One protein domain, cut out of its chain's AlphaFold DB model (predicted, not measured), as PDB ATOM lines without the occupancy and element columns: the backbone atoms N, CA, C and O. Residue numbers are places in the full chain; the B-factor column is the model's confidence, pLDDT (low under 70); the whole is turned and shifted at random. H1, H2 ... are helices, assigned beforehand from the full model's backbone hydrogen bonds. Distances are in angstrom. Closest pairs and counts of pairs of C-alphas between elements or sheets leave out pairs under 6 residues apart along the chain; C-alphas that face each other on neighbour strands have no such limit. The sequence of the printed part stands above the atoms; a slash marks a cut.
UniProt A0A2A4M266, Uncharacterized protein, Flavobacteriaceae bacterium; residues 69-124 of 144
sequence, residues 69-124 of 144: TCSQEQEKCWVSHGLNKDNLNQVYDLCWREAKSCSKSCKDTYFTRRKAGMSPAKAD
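What this domain is: This is residues 69 to 124 of the 144 residues of an uncharacterized protein of Flavobacteriaceae bacterium (UniProt A0A2A4M266). Two helices, H2 and H3, form a helical hairpin, and the short helix H4 bridges its open end, touching both. H1 crosses the hub H2 at a steep tilt and stays apart from H3 and H4, in a flat outline of 26 by 26 by 14 A. The printed part has 56 residues with four named helices, in the order H1, H2, H3, H4, and no named strand. Its class is all helix. It is compact, with a radius of gyration of the C-alphas of 10.4 A.

How they stand to each other: Begin at Thr 69, where H1, residues 69 to 80, starts. Its residues 74 to 78 alone touch H2, residues 88 to 98, and the closest C-alphas are those of Cys 77 and Cys 95, 5.7 A apart. H1 and H2 run opposite ways at a steep tilt of 49 degrees. H2 is the hub, touching the three other helices. Next look at H3, residues 104 to 115, which touches H2 with residues 107 to 111 alone; the closest C-alphas, of Trp 96 and Lys 107, are 6.2 A apart. H2 and H3 are a helical hairpin, opposite ways at a shallow tilt of 29 degrees. Then find H4, residues 120 to 123: it touches H2, closest at the C-alphas of Asn 89 and Pro 120, 5.9 A apart. It also touches H3, which meets it with residues 109 to 114 alone, closest at the C-alphas of Arg 113 and Ala 123, 5.0 A apart. H1 is apart from H3 and from H4. In H1, H2 and H3 every O i to N i+4 pair is within hydrogen-bond range, while H4 is too short for such a pair and has its one O i to N i+3 pair within range.

Where its parts are: Find C-alpha 69 at (198.503, 141.168, 236.234); from there H1 runs 16.1 A to C-alpha 80. H2 runs 15.4 A, from C-alpha 88 at (211.162, 132.584, 221.378) to C-alpha 98. H3 runs 16.2 A from C-alpha 104 to C-alpha 115. H4, 4.9 A long, ends at C-alpha 123 at (211.830, 144.698, 222.949).

The domain as a whole: Look for the two C-alphas farthest apart at Asp 86 and Ser 105, 27.7 A from each other. The printed part, from residue 69 to residue 124, has no cut. The links from H2 to H3 and from H3 to H4 are tight, the one from H1 to H2 is short, and no link is long. The mean pLDDT of the printed part is 86.9, and no printed residue is under 70.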
ATOM      1  N   THR A  69     199.394 141.883 237.145       75.19
ATOM      2  CA  THR A  69     198.503 141.168 236.234       75.19
ATOM      3  C   THR A  69     199.069 140.988 234.824       75.19
ATOM      4  O   THR A  69     199.039 139.871 234.322       75.19
ATOM      5  N   CYS A  70     199.614 142.032 234.183       79.94
ATOM      6  CA  CYS A  70     200.205 141.929 232.833       79.94
ATOM      7  C   CYS A  70     201.424 141.005 232.835       79.94
ATOM      8  O   CYS A  70     201.601 140.163 231.960       79.94
ATOM      9  N   SER A  71     202.233 141.153 233.876       79.56
ATOM     10  CA  SER A  71     203.463 140.418 234.089       79.56
ATOM     11  C   SER A  71     203.178 138.913 234.239       79.56
ATOM     12  O   SER A  71     203.652 138.100 233.444       79.56
ATOM     13  N   GLN A  72     202.271 138.553 235.151       81.19
ATOM     14  CA  GLN A  72     201.800 137.178 235.330       81.19
ATOM     15  C   GLN A  72     201.068 136.618 234.103       81.19
ATOM     16  O   GLN A  72     201.134 135.418 233.854       81.19
ATOM     17  N   GLU A  73     200.338 137.442 233.348       84.81
ATOM     18  CA  GLU A  73     199.668 136.996 232.122       84.81
ATOM     19  C   GLU A  73     200.674 136.600 231.039       84.81
ATOM     20  O   GLU A  73     200.514 135.545 230.425       84.81
ATOM     21  N   GLN A  74     201.732 137.396 230.848       85.75
ATOM     22  CA  GLN A  74     202.815 137.057 229.927       85.75
ATOM     23  C   GLN A  74     203.487 135.743 230.329       85.75
ATOM     24  O   GLN A  74     203.621 134.847 229.500       85.75
ATOM     25  N   GLU A  75     203.822 135.582 231.612       84.88
ATOM     26  CA  GLU A  75     204.432 134.349 232.117       84.88
ATOM     27  C   GLU A  75     203.532 133.127 231.892       84.88
ATOM     28  O   GLU A  75     203.983 132.112 231.354       84.88
ATOM     29  N   LYS A  76     202.237 133.231 232.222       87.31
ATOM     30  CA  LYS A  76     201.260 132.159 231.971       87.31
ATOM     31  C   LYS A  76     201.172 131.809 230.490       87.31
ATOM     32  O   LYS A  76     201.121 130.628 230.150       87.31
ATOM     33  N   CYS A  77     201.177 132.813 229.618       90.88
ATOM     34  CA  CYS A  77     201.146 132.599 228.180       90.88
ATOM     35  C   CYS A  77     202.419 131.893 227.685       90.88
ATOM     36  O   CYS A  77     202.328 130.877 226.998       90.88
ATOM     37  N   TRP A  78     203.607 132.342 228.097       89.88
ATOM     38  CA  TRP A  78     204.873 131.704 227.718       89.88
ATOM     39  C   TRP A  78     204.938 130.238 228.143       89.88
ATOM     40  O   TRP A  78     205.351 129.384 227.356       89.88
ATOM     41  N   VAL A  79     204.501 129.941 229.370       88.06
ATOM     42  CA  VAL A  79     204.434 128.569 229.886       88.06
ATOM     43  C   VAL A  79     203.433 127.739 229.079       88.06
ATOM     44  O   VAL A  79     203.770 126.635 228.656       88.06
ATOM     45  N   SER A  80     202.240 128.275 228.801       91.12
ATOM     46  CA  SER A  80     201.202 127.578 228.027       91.12
ATOM     47  C   SER A  80     201.628 127.267 226.591       91.12
ATOM     48  O   SER A  80     201.208 126.258 226.030       91.12
ATOM     49  N   HIS A  81     202.459 128.119 225.990       88.19
ATOM     50  CA  HIS A  81     202.964 127.941 224.628       88.19
ATOM     51  C   HIS A  81     204.328 127.240 224.561       88.19
ATOM     52  O   HIS A  81     204.890 127.105 223.475       88.19
ATOM     53  N   GLY A  82     204.861 126.772 225.697       88.62
ATOM     54  CA  GLY A  82     206.119 126.032 225.739       88.62
ATOM     55  C   GLY A  82     207.298 126.849 225.214       88.62
ATOM     56  O   GLY A  82     208.028 126.389 224.329       88.62
ATOM     57  N   LEU A  83     207.461 128.074 225.726       87.12
ATOM     58  CA  LEU A  83     208.558 128.967 225.357       87.12
ATOM     59  C   LEU A  83     209.920 128.261 225.487       87.12
ATOM     60  O   LEU A  83     210.303 127.777 226.551       87.12
ATOM     61  N   ASN A  84     210.676 128.257 224.396       86.44
ATOM     62  CA  ASN A  84     212.031 127.738 224.289       86.44
ATOM     63  C   ASN A  84     212.860 128.630 223.346       86.44
ATOM     64  O   ASN A  84     212.404 129.678 222.888       86.44
ATOM     65  N   LYS A  85     214.113 128.250 223.085       84.31
ATOM     66  CA  LYS A  85     215.029 129.061 222.265       84.31
ATOM     67  C   LYS A  85     214.613 129.115 220.792       84.31
ATOM     68  O   LYS A  85     214.827 130.143 220.156       84.31
ATOM     69  N   ASP A  86     214.008 128.049 220.281       89.38
ATOM     70  CA  ASP A  86     213.633 127.903 218.874       89.38
ATOM     71  C   ASP A  86     212.357 128.686 218.533       89.38
ATOM     72  O   ASP A  86     212.232 129.234 217.439       89.38
ATOM     73  N   ASN A  87     211.423 128.800 219.484       87.81
ATOM     74  CA  ASN A  87     210.141 129.485 219.292       87.81
ATOM     75  C   ASN A  87     210.042 130.855 219.990       87.81
ATOM     76  O   ASN A  87     208.974 131.467 219.970       87.81
ATOM     77  N   LEU A  88     211.144 131.366 220.558       86.06
ATOM     78  CA  LEU A  88     211.162 132.584 221.378       86.06
ATOM     79  C   LEU A  88     210.472 133.765 220.689       86.06
ATOM     80  O   LEU A  88     209.590 134.394 221.266       86.06
ATOM     81  N   ASN A  89     210.821 134.038 219.431       88.94
ATOM     82  CA  ASN A  89     210.230 135.142 218.670       88.94
ATOM     83  C   ASN A  89     208.717 135.008 218.513       88.94
ATOM     84  O   ASN A  89     207.981 135.960 218.758       88.94
ATOM     85  N   GLN A  90     208.264 133.818 218.133       92.25
ATOM     86  CA  GLN A  90     206.857 133.561 217.869       92.25
ATOM     87  C   GLN A  90     206.030 133.634 219.152       92.25
ATOM     88  O   GLN A  90     204.983 134.274 219.164       92.25
ATOM     89  N   VAL A  91     206.507 133.002 220.226       89.00
ATOM     90  CA  VAL A  91     205.778 132.929 221.493       89.00
ATOM     91  C   VAL A  91     205.710 134.297 222.166       89.00
ATOM     92  O   VAL A  91     204.638 134.686 222.617       89.00
ATOM     93  N   TYR A  92     206.794 135.079 222.169       90.12
ATOM     94  CA  TYR A  92     206.736 136.445 222.697       90.12
ATOM     95  C   TYR A  92     205.778 137.332 221.892       90.12
ATOM     96  O   TYR A  92     204.944 138.013 222.483       90.12
ATOM     97  N   ASP A  93     205.855 137.311 220.557       92.69
ATOM     98  CA  ASP A  93     204.976 138.128 219.711       92.69
ATOM     99  C   ASP A  93     203.497 137.727 219.855       92.69
ATOM    100  O   ASP A  93     202.615 138.590 219.804       92.69
ATOM    101  N   LEU A  94     203.222 136.434 220.054       94.06
ATOM    102  CA  LEU A  94     201.887 135.911 220.338       94.06
ATOM    103  C   LEU A  94     201.383 136.397 221.700       94.06
ATOM    104  O   LEU A  94     200.330 137.028 221.773       94.06
ATOM    105  N   CYS A  95     202.156 136.185 222.761       91.31
ATOM    106  CA  CYS A  95     201.747 136.539 224.117       91.31
ATOM    107  C   CYS A  95     201.580 138.050 224.307       91.31
ATOM    108  O   CYS A  95     200.628 138.508 224.941       91.31
ATOM    109  N   TRP A  96     202.412 138.866 223.657       92.00
ATOM    110  CA  TRP A  96     202.213 140.313 223.607       92.00
ATOM    111  C   TRP A  96     200.975 140.737 222.830       92.00
ATOM    112  O   TRP A  96     200.378 141.761 223.154       92.00
ATOM    113  N   ARG A  97     200.551 139.974 221.824       92.94
ATOM    114  CA  ARG A  97     199.316 140.248 221.083       92.94
ATOM    115  C   ARG A  97     198.088 139.897 221.916       92.94
ATOM    116  O   ARG A  97     197.157 140.701 221.993       92.94
ATOM    117  N   GLU A  98     198.110 138.737 222.559       91.69
ATOM    118  CA  GLU A  98     196.969 138.175 223.280       91.69
ATOM    119  C   GLU A  98     196.759 138.773 224.671       91.69
ATOM    120  O   GLU A  98     195.633 138.751 225.161       91.69
ATOM    121  N   ALA A  99     197.787 139.381 225.272       87.75
ATOM    122  CA  ALA A  99     197.688 139.886 226.636       87.75
ATOM    123  C   ALA A  99     196.613 140.967 226.812       87.75
ATOM    124  O   ALA A  99     196.696 142.060 226.245       87.75
ATOM    125  N   LYS A 100     195.600 140.671 227.620       87.62
ATOM    126  CA  LYS A 100     194.442 141.535 227.891       87.62
ATOM    127  C   LYS A 100     194.696 142.496 229.047       87.62
ATOM    128  O   LYS A 100     194.142 143.589 229.064       87.62
ATOM    129  N   SER A 101     195.540 142.095 229.990       83.69
ATOM    130  CA  SER A 101     195.867 142.837 231.213       83.69
ATOM    131  C   SER A 101     197.012 143.823 231.004       83.69
ATOM    132  O   SER A 101     197.256 144.677 231.854       83.69
ATOM    133  N   CYS A 102     197.732 143.719 229.885       81.88
ATOM    134  CA  CYS A 102     198.756 144.680 229.505       81.88
ATOM    135  C   CYS A 102     198.125 145.932 228.898       81.88
ATOM    136  O   CYS A 102     197.281 145.847 228.004       81.88
ATOM    137  N   SER A 103     198.567 147.108 229.352       82.94
ATOM    138  CA  SER A 103     198.095 148.373 228.791       82.94
ATOM    139  C   SER A 103     198.460 148.468 227.308       82.94
ATOM    140  O   SER A 103     199.483 147.942 226.857       82.94
ATOM    141  N   LYS A 104     197.638 149.184 226.536       84.00
ATOM    142  CA  LYS A 104     197.895 149.405 225.110       84.00
ATOM    143  C   LYS A 104     199.283 150.017 224.866       84.00
ATOM    144  O   LYS A 104     199.998 149.536 223.998       84.00
ATOM    145  N   SER A 105     199.694 150.982 225.695       81.88
ATOM    146  CA  SER A 105     201.017 151.626 225.618       81.88
ATOM    147  C   SER A 105     202.176 150.622 225.710       81.88
ATOM    148  O   SER A 105     203.141 150.697 224.947       81.88
ATOM    149  N   CYS A 106     202.058 149.617 226.581       83.25
ATOM    150  CA  CYS A 106     203.062 148.561 226.718       83.25
ATOM    151  C   CYS A 106     203.148 147.675 225.481       83.25
ATOM    152  O   CYS A 106     204.240 147.395 224.985       83.25
ATOM    153  N   LYS A 107     201.987 147.275 224.953       86.94
ATOM    154  CA  LYS A 107     201.899 146.462 223.736       86.94
ATOM    155  C   LYS A 107     202.473 147.235 222.543       86.94
ATOM    156  O   LYS A 107     203.298 146.702 221.805       86.94
ATOM    157  N   ASP A 108     202.108 148.507 222.393       87.94
ATOM    158  CA  ASP A 108     202.616 149.377 221.328       87.94
ATOM    159  C   ASP A 108     204.131 149.591 221.439       87.94
ATOM    160  O   ASP A 108     204.836 149.506 220.433       87.94
ATOM    161  N   THR A 109     204.659 149.792 222.651       86.12
ATOM    162  CA  THR A 109     206.106 149.912 222.895       86.12
ATOM    163  C   THR A 109     206.844 148.644 222.482       86.12
ATOM    164  O   THR A 109     207.832 148.720 221.744       86.12
ATOM    165  N   TYR A 110     206.337 147.477 222.891       88.88
ATOM    166  CA  TYR A 110     206.884 146.186 222.488       88.88
ATOM    167  C   TYR A 110     206.925 146.054 220.959       88.88
ATOM    168  O   TYR A 110     207.998 145.878 220.375       88.88
ATOM    169  N   PHE A 111     205.783 146.212 220.279       91.62
ATOM    170  CA  PHE A 111     205.713 146.034 218.827       91.62
ATOM    171  C   PHE A 111     206.494 147.100 218.052       91.62
ATOM    172  O   PHE A 111     207.032 146.805 216.985       91.62
ATOM    173  N   THR A 112     206.623 148.314 218.586       90.69
ATOM    174  CA  THR A 112     207.476 149.360 218.003       90.69
ATOM    175  C   THR A 112     208.947 148.955 218.056       90.69
ATOM    176  O   THR A 112     209.637 149.010 217.037       90.69
ATOM    177  N   ARG A 113     209.428 148.454 219.201       88.19
ATOM    178  CA  ARG A 113     210.801 147.943 219.343       88.19
ATOM    179  C   ARG A 113     211.047 146.710 218.462       88.19
ATOM    180  O   ARG A 113     212.104 146.610 217.841       88.19
ATOM    181  N   ARG A 114     210.062 145.813 218.328       92.44
ATOM    182  CA  ARG A 114     210.120 144.669 217.393       92.44
ATOM    183  C   ARG A 114     210.233 145.116 215.938       92.44
ATOM    184  O   ARG A 114     211.075 144.592 215.214       92.44
ATOM    185  N   LYS A 115     209.446 146.116 215.522       91.25
ATOM    186  CA  LYS A 115     209.541 146.726 214.181       91.25
ATOM    187  C   LYS A 115     210.897 147.391 213.938       91.25
ATOM    188  O   LYS A 115     211.385 147.354 212.817       91.25
ATOM    189  N   ALA A 116     211.527 147.929 214.981       90.25
ATOM    190  CA  ALA A 116     212.889 148.461 214.928       90.25
ATOM    191  C   ALA A 116     213.986 147.372 214.875       90.25
ATOM    192  O   ALA A 116     215.170 147.686 214.961       90.25
ATOM    193  N   GLY A 117     213.617 146.091 214.756       88.62
ATOM    194  CA  GLY A 117     214.556 144.974 214.647       88.62
ATOM    195  C   GLY A 117     215.103 144.472 215.984       88.62
ATOM    196  O   GLY A 117     216.015 143.645 215.997       88.62
ATOM    197  N   MET A 118     214.567 144.931 217.124       86.31
ATOM    198  CA  MET A 118     214.981 144.397 218.423       86.31
ATOM    199  C   MET A 118     214.485 142.963 218.610       86.31
ATOM    200  O   MET A 118     213.358 142.615 218.242       86.31
ATOM    201  N   SER A 119     215.318 142.133 219.241       83.94
ATOM    202  CA  SER A 119     214.901 140.805 219.680       83.94
ATOM    203  C   SER A 119     213.786 140.915 220.730       83.94
ATOM    204  O   SER A 119     213.756 141.895 221.471       83.94
ATOM    205  N   PRO A 120     212.891 139.922 220.842       84.19
ATOM    206  CA  PRO A 120     211.758 139.962 221.760       84.19
ATOM    207  C   PRO A 120     212.155 140.260 223.197       84.19
ATOM    208  O   PRO A 120     211.608 141.179 223.783       84.19
ATOM    209  N   ALA A 121     213.190 139.599 223.718       81.62
ATOM    210  CA  ALA A 121     213.678 139.846 225.075       81.62
ATOM    211  C   ALA A 121     214.214 141.277 225.295       81.62
ATOM    212  O   ALA A 121     214.180 141.773 226.413       81.62
ATOM    213  N   LYS A 122     214.714 141.952 224.246       80.38
ATOM    214  CA  LYS A 122     215.142 143.366 224.314       80.38
ATOM    215  C   LYS A 122     213.991 144.340 224.060       80.38
ATOM    216  O   LYS A 122     214.016 145.467 224.547       80.38
ATOM    217  N   ALA A 123     213.024 143.927 223.248       83.12
ATOM    218  CA  ALA A 123     211.830 144.698 222.949       83.12
ATOM    219  C   ALA A 123     210.859 144.705 224.132       83.12
ATOM    220  O   ALA A 123     210.145 145.687 224.308       83.12
ATOM    221  N   ASP A 124     210.861 143.633 224.924       80.62
ATOM    222  CA  ASP A 124     210.016 143.431 226.087       80.62
ATOM    223  C   ASP A 124     210.212 144.559 227.121       80.62
ATOM    224  O   ASP A 124     211.279 144.662 227.734       80.62
TER     225      ASP A 124